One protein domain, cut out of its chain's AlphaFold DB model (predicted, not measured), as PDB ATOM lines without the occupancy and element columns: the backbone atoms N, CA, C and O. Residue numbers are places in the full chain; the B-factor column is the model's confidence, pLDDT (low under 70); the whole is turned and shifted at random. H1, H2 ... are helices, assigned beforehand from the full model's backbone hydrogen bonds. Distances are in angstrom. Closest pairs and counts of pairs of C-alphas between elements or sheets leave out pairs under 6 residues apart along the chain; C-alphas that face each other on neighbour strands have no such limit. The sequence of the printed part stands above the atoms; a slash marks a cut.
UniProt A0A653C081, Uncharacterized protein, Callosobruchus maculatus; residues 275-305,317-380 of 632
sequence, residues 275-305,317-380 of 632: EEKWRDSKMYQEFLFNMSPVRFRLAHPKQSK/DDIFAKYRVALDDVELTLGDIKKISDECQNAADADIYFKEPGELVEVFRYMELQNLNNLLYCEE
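AT A GLANCE: This is residues 275 to 305 and 317 to 380 of the 632 residues of an uncharacterized protein of Callosobruchus maculatus (UniProt A0A653C081). A long straight helix, H5, sticks out with residues 365 to 380 as an arm from a loose body in which H1 runs through the middle. Short H2 sits at the far end of H1, tiny H3 sits beside its first half, and H4 lies near it on the side away from the arm, with the links making a wide, open loop. The printed part has 95 residues, with five named helices in the order H1, H2, H3, H4, H5 and no named strand; the class is all helix. It is loose, with a radius of gyration of the C-alphas of 17.1 A, and elongated, spanning 53 by 33 by 24 A.

HOW THE PARTS SIT: Begin with H5, residues 357 to 380, which touches no helix. Look at Val 363: its C-alpha is 7.6 A from that of Met 291 in H1, residues 275 to 291, the closest pair of these two helices. H1 and H5 are close but not clearly touching, and run the same way at a steep tilt of 67 degrees. At Phe 289 of H1 you find Arg 297 of H2, residues 294 to 299, with their C-alphas 7.0 A apart, the closest of this pair. H1 and H2 are close but not clearly touching, and run opposite ways at a steep tilt of 69 degrees, only just short of about perpendicular. H1, with residues 279 to 283 alone, only just touches H3, residues 321 to 324, with 3 pairs of C-alphas within 8 A; the closest are those of Arg 279 and Tyr 323, 5.9 A apart. H4, residues 334 to 346, is near H1, with 5 pairs of C-alphas within 10 A. H4 and H5 are apart. In H1, H2 and H4 every O i to N i+4 pair is within hydrogen-bond range; in H5 19 of 20 are, and H3 is too short for such a pair.

IN THESE COORDINATES: Find C-alpha 357 at (217.328, 188.027, 265.917); from there H5 runs 35.4 A to C-alpha 380 at (222.295, 153.111, 269.420). H1 begins at C-alpha 275, at (197.595, 190.581, 281.071), and is 24.1 A long. H4 measures 18.5 A, H2 8.8 A and H3 4.8 A.

THE WHOLE: The C-alphas of Leu 334 and Glu 380 are the two farthest apart, at 53.5 A. Residues 306 to 316 are not printed, and C-alphas 305 and 317 are 23.2 A apart across this cut. Of the links printed whole, H1 to H2 is tight, and H3 to H4 and H4 to H5 are short. The mean pLDDT of the printed part is 74.9; 31 residues are under 70, among them 301 to 305 and 317 to 334.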
ATOM      1  N   GLU A 275     196.970 191.645 280.296       82.38
ATOM      2  CA  GLU A 275     197.595 190.581 281.071       82.38
ATOM      3  C   GLU A 275     198.270 189.552 280.159       82.38
ATOM      4  O   GLU A 275     199.434 189.224 280.370       82.38
ATOM      5  N   GLU A 276     197.575 189.091 279.120       82.06
ATOM      6  CA  GLU A 276     198.098 188.163 278.116       82.06
ATOM      7  C   GLU A 276     199.386 188.717 277.499       82.06
ATOM      8  O   GLU A 276     200.431 188.071 277.533       82.06
ATOM      9  N   LYS A 277     199.370 189.988 277.081       85.19
ATOM     10  CA  LYS A 277     200.568 190.671 276.574       85.19
ATOM     11  C   LYS A 277     201.715 190.732 277.580       85.19
ATOM     12  O   LYS A 277     202.880 190.652 277.184       85.19
ATOM     13  N   TRP A 278     201.415 190.928 278.863       83.44
ATOM     14  CA  TRP A 278     202.429 190.932 279.914       83.44
ATOM     15  C   TRP A 278     203.014 189.531 280.130       83.44
ATOM     16  O   TRP A 278     204.238 189.397 280.198       83.44
ATOM     17  N   ARG A 279     202.170 188.490 280.160       81.75
ATOM     18  CA  ARG A 279     202.600 187.087 280.271       81.75
ATOM     19  C   ARG A 279     203.489 186.696 279.098       81.75
ATOM     20  O   ARG A 279     204.573 186.173 279.331       81.75
ATOM     21  N   ASP A 280     203.087 187.032 277.875       82.62
ATOM     22  CA  ASP A 280     203.885 186.806 276.669       82.62
ATOM     23  C   ASP A 280     205.244 187.502 276.769       82.62
ATOM     24  O   ASP A 280     206.287 186.898 276.532       82.62
ATOM     25  N   SER A 281     205.255 188.767 277.196       82.81
ATOM     26  CA  SER A 281     206.491 189.542 277.351       82.81
ATOM     27  C   SER A 281     207.429 188.937 278.402       82.81
ATOM     28  O   SER A 281     208.638 188.867 278.177       82.81
ATOM     29  N   LYS A 282     206.893 188.451 279.531       80.25
ATOM     30  CA  LYS A 282     207.664 187.734 280.558       80.25
ATOM     31  C   LYS A 282     208.166 186.384 280.058       80.25
ATOM     32  O   LYS A 282     209.331 186.066 280.277       80.25
ATOM     33  N   MET A 283     207.336 185.633 279.340       81.50
ATOM     34  CA  MET A 283     207.724 184.370 278.716       81.50
ATOM     35  C   MET A 283     208.895 184.581 277.751       81.50
ATOM     36  O   MET A 283     209.885 183.853 277.820       81.50
ATOM     37  N   TYR A 284     208.831 185.608 276.897       83.44
ATOM     38  CA  TYR A 284     209.933 185.959 276.001       83.44
ATOM     39  C   TYR A 284     211.181 186.407 276.768       83.44
ATOM     40  O   TYR A 284     212.286 186.005 276.406       83.44
ATOM     41  N   GLN A 285     211.032 187.176 277.850       80.94
ATOM     42  CA  GLN A 285     212.152 187.571 278.708       80.94
ATOM     43  C   GLN A 285     212.857 186.351 279.324       80.94
ATOM     44  O   GLN A 285     214.084 186.254 279.271       80.94
ATOM     45  N   GLU A 286     212.101 185.411 279.891       78.12
ATOM     46  CA  GLU A 286     212.654 184.191 280.484       78.12
ATOM     47  C   GLU A 286     213.293 183.278 279.444       78.12
ATOM     48  O   GLU A 286     214.388 182.756 279.661       78.12
ATOM     49  N   PHE A 287     212.640 183.130 278.292       82.88
ATOM     50  CA  PHE A 287     213.164 182.370 277.170       82.88
ATOM     51  C   PHE A 287     214.517 182.932 276.700       82.88
ATOM     52  O   PHE A 287     215.498 182.190 276.614       82.88
ATOM     53  N   LEU A 288     214.613 184.248 276.482       82.69
ATOM     54  CA  LEU A 288     215.863 184.904 276.086       82.69
ATOM     55  C   LEU A 288     216.948 184.788 277.167       82.69
ATOM     56  O   LEU A 288     218.120 184.597 276.841       82.69
ATOM     57  N   PHE A 289     216.579 184.846 278.450       81.38
ATOM     58  CA  PHE A 289     217.528 184.642 279.543       81.38
ATOM     59  C   PHE A 289     218.077 183.211 279.567       81.38
ATOM     60  O   PHE A 289     219.289 183.026 279.668       81.38
ATOM     61  N   ASN A 290     217.229 182.193 279.414       79.81
ATOM     62  CA  ASN A 290     217.654 180.789 279.425       79.81
ATOM     63  C   ASN A 290     218.525 180.431 278.213       79.81
ATOM     64  O   ASN A 290     219.473 179.655 278.344       79.81
ATOM     65  N   MET A 291     218.249 181.041 277.060       81.75
ATOM     66  CA  MET A 291     219.050 180.888 275.843       81.75
ATOM     67  C   MET A 291     220.396 181.619 275.913       81.75
ATOM     68  O   MET A 291     221.332 181.255 275.203       81.75
ATOM     69  N   SER A 292     220.523 182.637 276.772       82.62
ATOM     70  CA  SER A 292     221.780 183.371 276.930       82.62
ATOM     71  C   SER A 292     222.887 182.471 277.504       82.62
ATOM     72  O   SER A 292     222.600 181.587 278.316       82.62
ATOM     73  N   PRO A 293     224.168 182.668 277.142       82.50
ATOM     74  CA  PRO A 293     225.261 181.842 277.647       82.50
ATOM     75  C   PRO A 293     225.349 181.842 279.178       82.50
ATOM     76  O   PRO A 293     225.128 182.864 279.826       82.50
ATOM     77  N   VAL A 294     225.791 180.722 279.764       77.62
ATOM     78  CA  VAL A 294     225.929 180.545 281.229       77.62
ATOM     79  C   VAL A 294     226.702 181.700 281.886       77.62
ATOM     80  O   VAL A 294     226.357 182.144 282.975       77.62
ATOM     81  N   ARG A 295     227.712 182.248 281.198       80.00
ATOM     82  CA  ARG A 295     228.502 183.398 281.673       80.00
ATOM     83  C   ARG A 295     227.674 184.675 281.850       80.00
ATOM     84  O   ARG A 295     227.918 185.411 282.799       80.00
ATOM     85  N   PHE A 296     226.708 184.929 280.966       80.06
ATOM     86  CA  PHE A 296     225.817 186.087 281.057       80.06
ATOM     87  C   PHE A 296     224.815 185.924 282.204       80.06
ATOM     88  O   PHE A 296     224.631 186.854 282.988       80.06
ATOM     89  N   ARG A 297     224.255 184.719 282.375       76.94
ATOM     90  CA  ARG A 297     223.339 184.407 283.487       76.94
ATOM     91  C   ARG A 297     223.994 184.514 284.864       76.94
ATOM     92  O   ARG A 297     223.341 184.905 285.821       76.94
ATOM     93  N   LEU A 298     225.283 184.182 284.968       75.31
ATOM     94  CA  LEU A 298     226.046 184.327 286.213       75.31
ATOM     95  C   LEU A 298     226.356 185.795 286.552       75.31
ATOM     96  O   LEU A 298     226.413 186.143 287.727       75.31
ATOM     97  N   ALA A 299     226.566 186.646 285.541       78.44
ATOM     98  CA  ALA A 299     226.821 188.076 285.728       78.44
ATOM     99  C   ALA A 299     225.542 188.868 286.054       78.44
ATOM    100  O   ALA A 299     225.597 189.847 286.794       78.44
ATOM    101  N   HIS A 300     224.400 188.412 285.537       71.38
ATOM    102  CA  HIS A 300     223.078 188.975 285.794       71.38
ATOM    103  C   HIS A 300     222.189 187.921 286.464       71.38
ATOM    104  O   HIS A 300     221.333 187.330 285.799       71.38
ATOM    105  N   PRO A 301     222.385 187.643 287.768       65.62
ATOM    106  CA  PRO A 301     221.487 186.753 288.490       65.62
ATOM    107  C   PRO A 301     220.069 187.330 288.430       65.62
ATOM    108  O   PRO A 301     219.879 188.531 288.651       65.62
ATOM    109  N   LYS A 302     219.072 186.487 288.111       64.56
ATOM    110  CA  LYS A 302     217.660 186.895 288.117       64.56
ATOM    111  C   LYS A 302     217.380 187.595 289.450       64.56
ATOM    112  O   LYS A 302     217.628 187.015 290.505       64.56
ATOM    113  N   GLN A 303     216.852 188.820 289.417       56.00
ATOM    114  CA  GLN A 303     216.307 189.477 290.610       56.00
ATOM    115  C   GLN A 303     214.986 188.795 291.003       56.00
ATOM    116  O   GLN A 303     213.920 189.399 290.968       56.00
ATOM    117  N   SER A 304     215.047 187.511 291.350       47.41
ATOM    118  CA  SER A 304     214.008 186.861 292.130       47.41
ATOM    119  C   SER A 304     214.273 187.239 293.579       47.41
ATOM    120  O   SER A 304     215.183 186.712 294.220       47.41
ATOM    121  N   LYS A 305     213.525 188.214 294.094       46.69
ATOM    122  CA  LYS A 305     213.359 188.362 295.539       46.69
ATOM    123  C   LYS A 305     212.513 187.181 296.011       46.69
ATOM    124  O   LYS A 305     211.313 187.344 296.112       46.69
ATOM    125  N   ASP A 317     209.711 169.699 284.032       53.00
ATOM    126  CA  ASP A 317     209.537 169.540 282.578       53.00
ATOM    127  C   ASP A 317     208.784 170.719 281.919       53.00
ATOM    128  O   ASP A 317     208.821 170.880 280.699       53.00
ATOM    129  N   ASP A 318     208.164 171.602 282.710       58.91
ATOM    130  CA  ASP A 318     207.373 172.726 282.223       58.91
ATOM    131  C   ASP A 318     207.760 174.085 282.846       58.91
ATOM    132  O   ASP A 318     206.935 174.803 283.416       58.91
ATOM    133  N   ILE A 319     208.999 174.530 282.633       60.25
ATOM    134  CA  ILE A 319     209.461 175.906 282.948       60.25
ATOM    135  C   ILE A 319     208.493 176.979 282.394       60.25
ATOM    136  O   ILE A 319     208.296 178.042 282.981       60.25
ATOM    137  N   PHE A 320     207.838 176.686 281.266       60.59
ATOM    138  CA  PHE A 320     206.871 177.575 280.621       60.59
ATOM    139  C   PHE A 320     205.405 177.319 281.016       60.59
ATOM    140  O   PHE A 320     204.548 178.105 280.608       60.59
ATOM    141  N   ALA A 321     205.076 176.283 281.807       64.94
ATOM    142  CA  ALA A 321     203.687 176.030 282.230       64.94
ATOM    143  C   ALA A 321     203.102 177.216 282.993       64.94
ATOM    144  O   ALA A 321     201.948 177.571 282.766       64.94
ATOM    145  N   LYS A 322     203.914 177.890 283.818       63.88
ATOM    146  CA  LYS A 322     203.506 179.076 284.586       63.88
ATOM    147  C   LYS A 322     202.951 180.205 283.706       63.88
ATOM    148  O   LYS A 322     202.101 180.968 284.155       63.88
ATOM    149  N   TYR A 323     203.400 180.287 282.453       61.06
ATOM    150  CA  TYR A 323     202.989 181.308 281.487       61.06
ATOM    151  C   TYR A 323     202.016 180.777 280.422       61.06
ATOM    152  O   TYR A 323     201.329 181.574 279.791       61.06
ATOM    153  N   ARG A 324     201.907 179.447 280.255       60.09
ATOM    154  CA  ARG A 324     200.992 178.772 279.312       60.09
ATOM    155  C   ARG A 324     199.604 178.463 279.868       60.09
ATOM    156  O   ARG A 324     198.793 177.937 279.108       60.09
ATOM    157  N   VAL A 325     199.338 178.716 281.156       56.88
ATOM    158  CA  VAL A 325     198.069 178.330 281.798       56.88
ATOM    159  C   VAL A 325     196.890 178.777 280.935       56.88
ATOM    160  O   VAL A 325     196.696 179.975 280.703       56.88
ATOM    161  N   ALA A 326     196.152 177.779 280.443       47.44
ATOM    162  CA  ALA A 326     194.986 177.944 279.599       47.44
ATOM    163  C   ALA A 326     193.989 178.896 280.269       47.44
ATOM    164  O   ALA A 326     193.800 178.867 281.484       47.44
ATOM    165  N   LEU A 327     193.369 179.730 279.440       51.84
ATOM    166  CA  LEU A 327     192.469 180.841 279.766       51.84
ATOM    167  C   LEU A 327     191.286 180.508 280.703       51.84
ATOM    168  O   LEU A 327     190.576 181.427 281.106       51.84
ATOM    169  N   ASP A 328     191.082 179.240 281.065       50.59
ATOM    170  CA  ASP A 328     189.832 178.751 281.641       50.59
ATOM    171  C   ASP A 328     189.853 178.558 283.174       50.59
ATOM    172  O   ASP A 328     188.785 178.631 283.778       50.59
ATOM    173  N   ASP A 329     191.016 178.409 283.832       52.44
ATOM    174  CA  ASP A 329     191.057 177.953 285.244       52.44
ATOM    175  C   ASP A 329     191.578 178.959 286.292       52.44
ATOM    176  O   ASP A 329     191.492 178.691 287.490       52.44
ATOM    177  N   VAL A 330     192.081 180.138 285.904       56.06
ATOM    178  CA  VAL A 330     192.580 181.129 286.882       56.06
ATOM    179  C   VAL A 330     191.841 182.452 286.732       56.06
ATOM    180  O   VAL A 330     192.176 183.288 285.892       56.06
ATOM    181  N   GLU A 331     190.840 182.676 287.586       58.59
ATOM    182  CA  GLU A 331     190.332 184.025 287.819       58.59
ATOM    183  C   GLU A 331     191.469 184.893 288.371       58.59
ATOM    184  O   GLU A 331     191.995 184.656 289.460       58.59
ATOM    185  N   LEU A 332     191.857 185.907 287.595       62.09
ATOM    186  CA  LEU A 332     192.890 186.867 287.961       62.09
ATOM    187  C   LEU A 332     192.547 187.518 289.310       62.09
ATOM    188  O   LEU A 332     191.619 188.328 289.411       62.09
ATOM    189  N   THR A 333     193.281 187.156 290.363       68.44
ATOM    190  CA  THR A 333     192.999 187.653 291.711       68.44
ATOM    191  C   THR A 333     193.482 189.100 291.824       68.44
ATOM    192  O   THR A 333     194.500 189.489 291.255       68.44
ATOM    193  N   LEU A 334     192.782 189.932 292.605       65.38
ATOM    194  CA  LEU A 334     193.139 191.346 292.805       65.38
ATOM    195  C   LEU A 334     194.587 191.542 293.309       65.38
ATOM    196  O   LEU A 334     195.194 192.585 293.079       65.38
ATOM    197  N   GLY A 335     195.134 190.543 294.009       70.25
ATOM    198  CA  GLY A 335     196.531 190.506 294.440       70.25
ATOM    199  C   GLY A 335     197.517 190.343 293.282       70.25
ATOM    200  O   GLY A 335     198.569 190.970 293.305       70.25
ATOM    201  N   ASP A 336     197.164 189.583 292.250       69.62
ATOM    202  CA  ASP A 336     198.031 189.340 291.094       69.62
ATOM    203  C   ASP A 336     198.064 190.555 290.166       69.62
ATOM    204  O   ASP A 336     199.131 190.948 289.706       69.62
ATOM    205  N   ILE A 337     196.936 191.256 290.013       72.56
ATOM    206  CA  ILE A 337     196.878 192.543 289.295       72.56
ATOM    207  C   ILE A 337     197.786 193.585 289.962       72.56
ATOM    208  O   ILE A 337     198.487 194.331 289.280       72.56
ATOM    209  N   LYS A 338     197.786 193.643 291.301       74.44
ATOM    210  CA  LYS A 338     198.658 194.557 292.053       74.44
ATOM    211  C   LYS A 338     200.129 194.203 291.868       74.44
ATOM    212  O   LYS A 338     200.907 195.095 291.563       74.44
ATOM    213  N   LYS A 339     200.486 192.918 291.950       73.31
ATOM    214  CA  LYS A 339     201.854 192.452 291.674       73.31
ATOM    215  C   LYS A 339     202.303 192.824 290.261       73.31
ATOM    216  O   LYS A 339     203.377 193.391 290.110       73.31
ATOM    217  N   ILE A 340     201.465 192.591 289.246       74.75
ATOM    218  CA  ILE A 340     201.758 192.978 287.854       74.75
ATOM    219  C   ILE A 340     201.972 194.494 287.747       74.75
ATOM    220  O   ILE A 340     202.927 194.938 287.114       74.75
ATOM    221  N   SER A 341     201.112 195.300 288.375       73.38
ATOM    222  CA  SER A 341     201.252 196.762 288.387       73.38
ATOM    223  C   SER A 341     202.547 197.215 289.070       73.38
ATOM    224  O   SER A 341     203.243 198.081 288.543       73.38
ATOM    225  N   ASP A 342     202.882 196.631 290.220       74.38
ATOM    226  CA  ASP A 342     204.081 196.969 290.987       74.38
ATOM    227  C   ASP A 342     205.357 196.538 290.245       74.38
ATOM    228  O   ASP A 342     206.348 197.267 290.237       74.38
ATOM    229  N   GLU A 343     205.338 195.390 289.563       70.94
ATOM    230  CA  GLU A 343     206.437 194.938 288.705       70.94
ATOM    231  C   GLU A 343     206.614 195.831 287.476       70.94
ATOM    232  O   GLU A 343     207.742 196.184 287.142       70.94
ATOM    233  N   CYS A 344     205.525 196.242 286.823       68.81
ATOM    234  CA  CYS A 344     205.581 197.166 285.688       68.81
ATOM    235  C   CYS A 344     206.104 198.556 286.088       68.81
ATOM    236  O   CYS A 344     206.770 199.201 285.285       68.81
ATOM    237  N   GLN A 345     205.827 199.023 287.310       70.12
ATOM    238  CA  GLN A 345     206.322 200.315 287.806       70.12
ATOM    239  C   GLN A 345     207.785 200.271 288.261       70.12
ATOM    240  O   GLN A 345     208.483 201.277 288.156       70.12
ATOM    241  N   ASN A 346     208.253 199.124 288.762       66.38
ATOM    242  CA  ASN A 346     209.618 198.946 289.267       66.38
ATOM    243  C   ASN A 346     210.572 198.284 288.256       66.38
ATOM    244  O   ASN A 346     211.725 198.013 288.599       66.38
ATOM    245  N   ALA A 347     210.120 197.993 287.034       61.75
ATOM    246  CA  ALA A 347     210.957 197.398 286.000       61.75
ATOM    247  C   ALA A 347     212.037 198.393 285.541       61.75
ATOM    248  O   ALA A 347     211.734 199.420 284.938       61.75
ATOM    249  N   ALA A 348     213.303 198.083 285.827       60.22
ATOM    250  CA  ALA A 348     214.444 198.754 285.210       60.22
ATOM    251  C   ALA A 348     214.608 198.303 283.746       60.22
ATOM    252  O   ALA A 348     214.163 197.210 283.384       60.22
ATOM    253  N   ASP A 349     215.278 199.118 282.923       60.56
ATOM    254  CA  ASP A 349     215.611 198.773 281.536       60.56
ATOM    255  C   ASP A 349     216.355 197.427 281.495       60.56
ATOM    256  O   ASP A 349     217.452 197.284 282.040       60.56
ATOM    257  N   ALA A 350     215.729 196.412 280.896       63.94
ATOM    258  CA  ALA A 350     216.285 195.067 280.847       63.94
ATOM    259  C   ALA A 350     217.462 195.016 279.860       63.94
ATOM    260  O   ALA A 350     217.276 195.231 278.663       63.94
ATOM    261  N   ASP A 351     218.664 194.698 280.353       68.75
ATOM    262  CA  ASP A 351     219.821 194.422 279.498       68.75
ATOM    263  C   ASP A 351     219.692 193.004 278.919       68.75
ATOM    264  O   ASP A 351     219.716 192.004 279.644       68.75
ATOM    265  N   ILE A 352     219.472 192.915 277.608       73.62
ATOM    266  CA  ILE A 352     219.233 191.661 276.885       73.62
ATOM    267  C   ILE A 352     220.521 191.272 276.157       73.62
ATOM    268  O   ILE A 352     221.129 192.091 275.468       73.62
ATOM    269  N   TYR A 353     220.929 190.003 276.285       79.94
ATOM    270  CA  TYR A 353     222.141 189.489 275.636       79.94
ATOM    271  C   TYR A 353     222.044 189.513 274.103       79.94
ATOM    272  O   TYR A 353     222.976 189.952 273.435       79.94
ATOM    273  N   PHE A 354     220.909 189.063 273.561       81.56
ATOM    274  CA  PHE A 354     220.657 189.006 272.123       81.56
ATOM    275  C   PHE A 354     220.155 190.354 271.616       81.56
ATOM    276  O   PHE A 354     219.075 190.802 272.005       81.56
ATOM    277  N   LYS A 355     220.933 190.995 270.743       82.56
ATOM    278  CA  LYS A 355     220.570 192.297 270.154       82.56
ATOM    279  C   LYS A 355     220.011 192.150 268.746       82.56
ATOM    280  O   LYS A 355     219.203 192.976 268.325       82.56
ATOM    281  N   GLU A 356     220.409 191.093 268.043       85.25
ATOM    282  CA  GLU A 356     219.941 190.782 266.698       85.25
ATOM    283  C   GLU A 356     219.223 189.418 266.668       85.25
ATOM    284  O   GLU A 356     219.731 188.442 267.222       85.25
ATOM    285  N   PRO A 357     218.065 189.292 265.989       81.38
ATOM    286  CA  PRO A 357     217.328 188.027 265.917       81.38
ATOM    287  C   PRO A 357     218.115 186.857 265.302       81.38
ATOM    288  O   PRO A 357     217.822 185.700 265.598       81.38
ATOM    289  N   GLY A 358     219.109 187.139 264.450       81.56
ATOM    290  CA  GLY A 358     219.934 186.116 263.797       81.56
ATOM    291  C   GLY A 358     220.805 185.309 264.766       81.56
ATOM    292  O   GLY A 358     221.009 184.116 264.546       81.56
ATOM    293  N   GLU A 359     221.246 185.916 265.871       83.81
ATOM    294  CA  GLU A 359     222.080 185.264 266.895       83.81
ATOM    295  C   GLU A 359     221.329 184.110 267.577       83.81
ATOM    296  O   GLU A 359     221.899 183.064 267.882       83.81
ATOM    297  N   LEU A 360     220.017 184.263 267.761       84.88
ATOM    298  CA  LEU A 360     219.168 183.245 268.370       84.88
ATOM    299  C   LEU A 360     218.981 182.026 267.451       84.88
ATOM    300  O   LEU A 360     218.940 180.890 267.924       84.88
ATOM    301  N   VAL A 361     218.907 182.250 266.135       85.75
ATOM    302  CA  VAL A 361     218.791 181.180 265.127       85.75
ATOM    303  C   VAL A 361     220.039 180.295 265.123       85.75
ATOM    304  O   VAL A 361     219.934 179.079 264.969       85.75
ATOM    305  N   GLU A 362     221.220 180.873 265.343       85.06
ATOM    306  CA  GLU A 362     222.462 180.107 265.449       85.06
ATOM    307  C   GLU A 362     222.480 179.207 266.696       85.06
ATOM    308  O   GLU A 362     222.850 178.034 266.602       85.06
ATOM    309  N   VAL A 363     221.991 179.705 267.840       85.94
ATOM    310  CA  VAL A 363     221.834 178.887 269.057       85.94
ATOM    311  C   VAL A 363     220.832 177.754 268.829       85.94
ATOM    312  O   VAL A 363     221.103 176.617 269.215       85.94
ATOM    313  N   PHE A 364     219.710 178.019 268.152       85.00
ATOM    314  CA  PHE A 364     218.750 176.972 267.790       85.00
ATOM    315  C   PHE A 364     219.369 175.900 266.901       85.00
ATOM    316  O   PHE A 364     219.245 174.719 267.211       85.00
ATOM    317  N   ARG A 365     220.120 176.288 265.868       88.38
ATOM    318  CA  ARG A 365     220.825 175.338 265.001       88.38
ATOM    319  C   ARG A 365     221.842 174.489 265.775       88.38
ATOM    320  O   ARG A 365     222.009 173.305 265.487       88.38
ATOM    321  N   TYR A 366     222.516 175.071 266.768       88.19
ATOM    322  CA  TYR A 366     223.404 174.322 267.658       88.19
ATOM    323  C   TYR A 366     222.633 173.326 268.537       88.19
ATOM    324  O   TYR A 366     223.050 172.174 268.657       88.19
ATOM    325  N   MET A 367     221.495 173.725 269.113       86.69
ATOM    326  CA  MET A 367     220.639 172.817 269.887       86.69
ATOM    327  C   MET A 367     220.048 171.704 269.020       86.69
ATOM    328  O   MET A 367     220.010 170.562 269.458       86.69
ATOM    329  N   GLU A 368     219.643 171.996 267.785       88.00
ATOM    330  CA  GLU A 368     219.194 170.990 266.818       88.00
ATOM    331  C   GLU A 368     220.282 169.946 266.559       88.00
ATOM    332  O   GLU A 368     220.001 168.750 266.569       88.00
ATOM    333  N   LEU A 369     221.534 170.380 266.397       91.25
ATOM    334  CA  LEU A 369     222.668 169.477 266.213       91.25
ATOM    335  C   LEU A 369     222.919 168.602 267.453       91.25
ATOM    336  O   LEU A 369     223.172 167.407 267.317       91.25
ATOM    337  N   GLN A 370     222.830 169.174 268.658       89.25
ATOM    338  CA  GLN A 370     222.955 168.416 269.910       89.25
ATOM    339  C   GLN A 370     221.800 167.427 270.093       89.25
ATOM    340  O   GLN A 370     222.024 166.277 270.457       89.25
ATOM    341  N   ASN A 371     220.573 167.839 269.783       90.69
ATOM    342  CA  ASN A 371     219.396 166.982 269.856       90.69
ATOM    343  C   ASN A 371     219.473 165.838 268.843       90.69
ATOM    344  O   ASN A 371     219.123 164.711 269.179       90.69
ATOM    345  N   LEU A 372     219.987 166.096 267.638       91.81
ATOM    346  CA  LEU A 372     220.255 165.058 266.646       91.81
ATOM    347  C   LEU A 372     221.298 164.053 267.155       91.81
ATOM    348  O   LEU A 372     221.112 162.849 267.006       91.81
ATOM    349  N   ASN A 373     222.366 164.537 267.792       91.88
ATOM    350  CA  ASN A 373     223.386 163.679 268.396       91.88
ATOM    351  C   ASN A 373     222.808 162.824 269.542       91.88
ATOM    352  O   ASN A 373     223.065 161.628 269.624       91.88
ATOM    353  N   ASN A 374     221.964 163.412 270.392       90.06
ATOM    354  CA  ASN A 374     221.272 162.691 271.463       90.06
ATOM    355  C   ASN A 374     220.291 161.648 270.919       90.06
ATOM    356  O   ASN A 374     220.202 160.548 271.458       90.06
ATOM    357  N   LEU A 375     219.578 161.968 269.836       91.44
ATOM    358  CA  LEU A 375     218.686 161.026 269.165       91.44
ATOM    359  C   LEU A 375     219.462 159.823 268.619       91.44
ATOM    360  O   LEU A 375     219.016 158.692 268.794       91.44
ATOM    361  N   LEU A 376     220.634 160.063 268.026       91.75
ATOM    362  CA  LEU A 376     221.516 158.999 267.553       91.75
ATOM    363  C   LEU A 376     221.946 158.079 268.705       91.75
ATOM    364  O   LEU A 376     221.843 156.863 268.580       91.75
ATOM    365  N   TYR A 377     222.328 158.636 269.861       90.62
ATOM    366  CA  TYR A 377     222.641 157.823 271.041       90.62
ATOM    367  C   TYR A 377     221.440 157.012 271.547       90.62
ATOM    368  O   TYR A 377     221.603 155.860 271.944       90.62
ATOM    369  N   CYS A 378     220.228 157.569 271.521       86.94
ATOM    370  CA  CYS A 378     219.019 156.822 271.874       86.94
ATOM    371  C   CYS A 378     218.765 155.652 270.911       86.94
ATOM    372  O   CYS A 378     218.358 154.577 271.352       86.94
ATOM    373  N   GLU A 379     219.024 155.841 269.616       88.12
ATOM    374  CA  GLU A 379     218.913 154.785 268.609       88.12
ATOM    375  C   GLU A 379     219.963 153.685 268.828       88.12
ATOM    376  O   GLU A 379     219.624 152.500 268.846       88.12
ATOM    377  N   GLU A 380     221.217 154.057 269.100       89.88
ATOM    378  CA  GLU A 380     222.295 153.111 269.420       89.88
ATOM    379  C   GLU A 380     222.005 152.298 270.696       89.88
ATOM    380  O   GLU A 380     222.298 151.100 270.762       89.88
TER     381      GLU A 380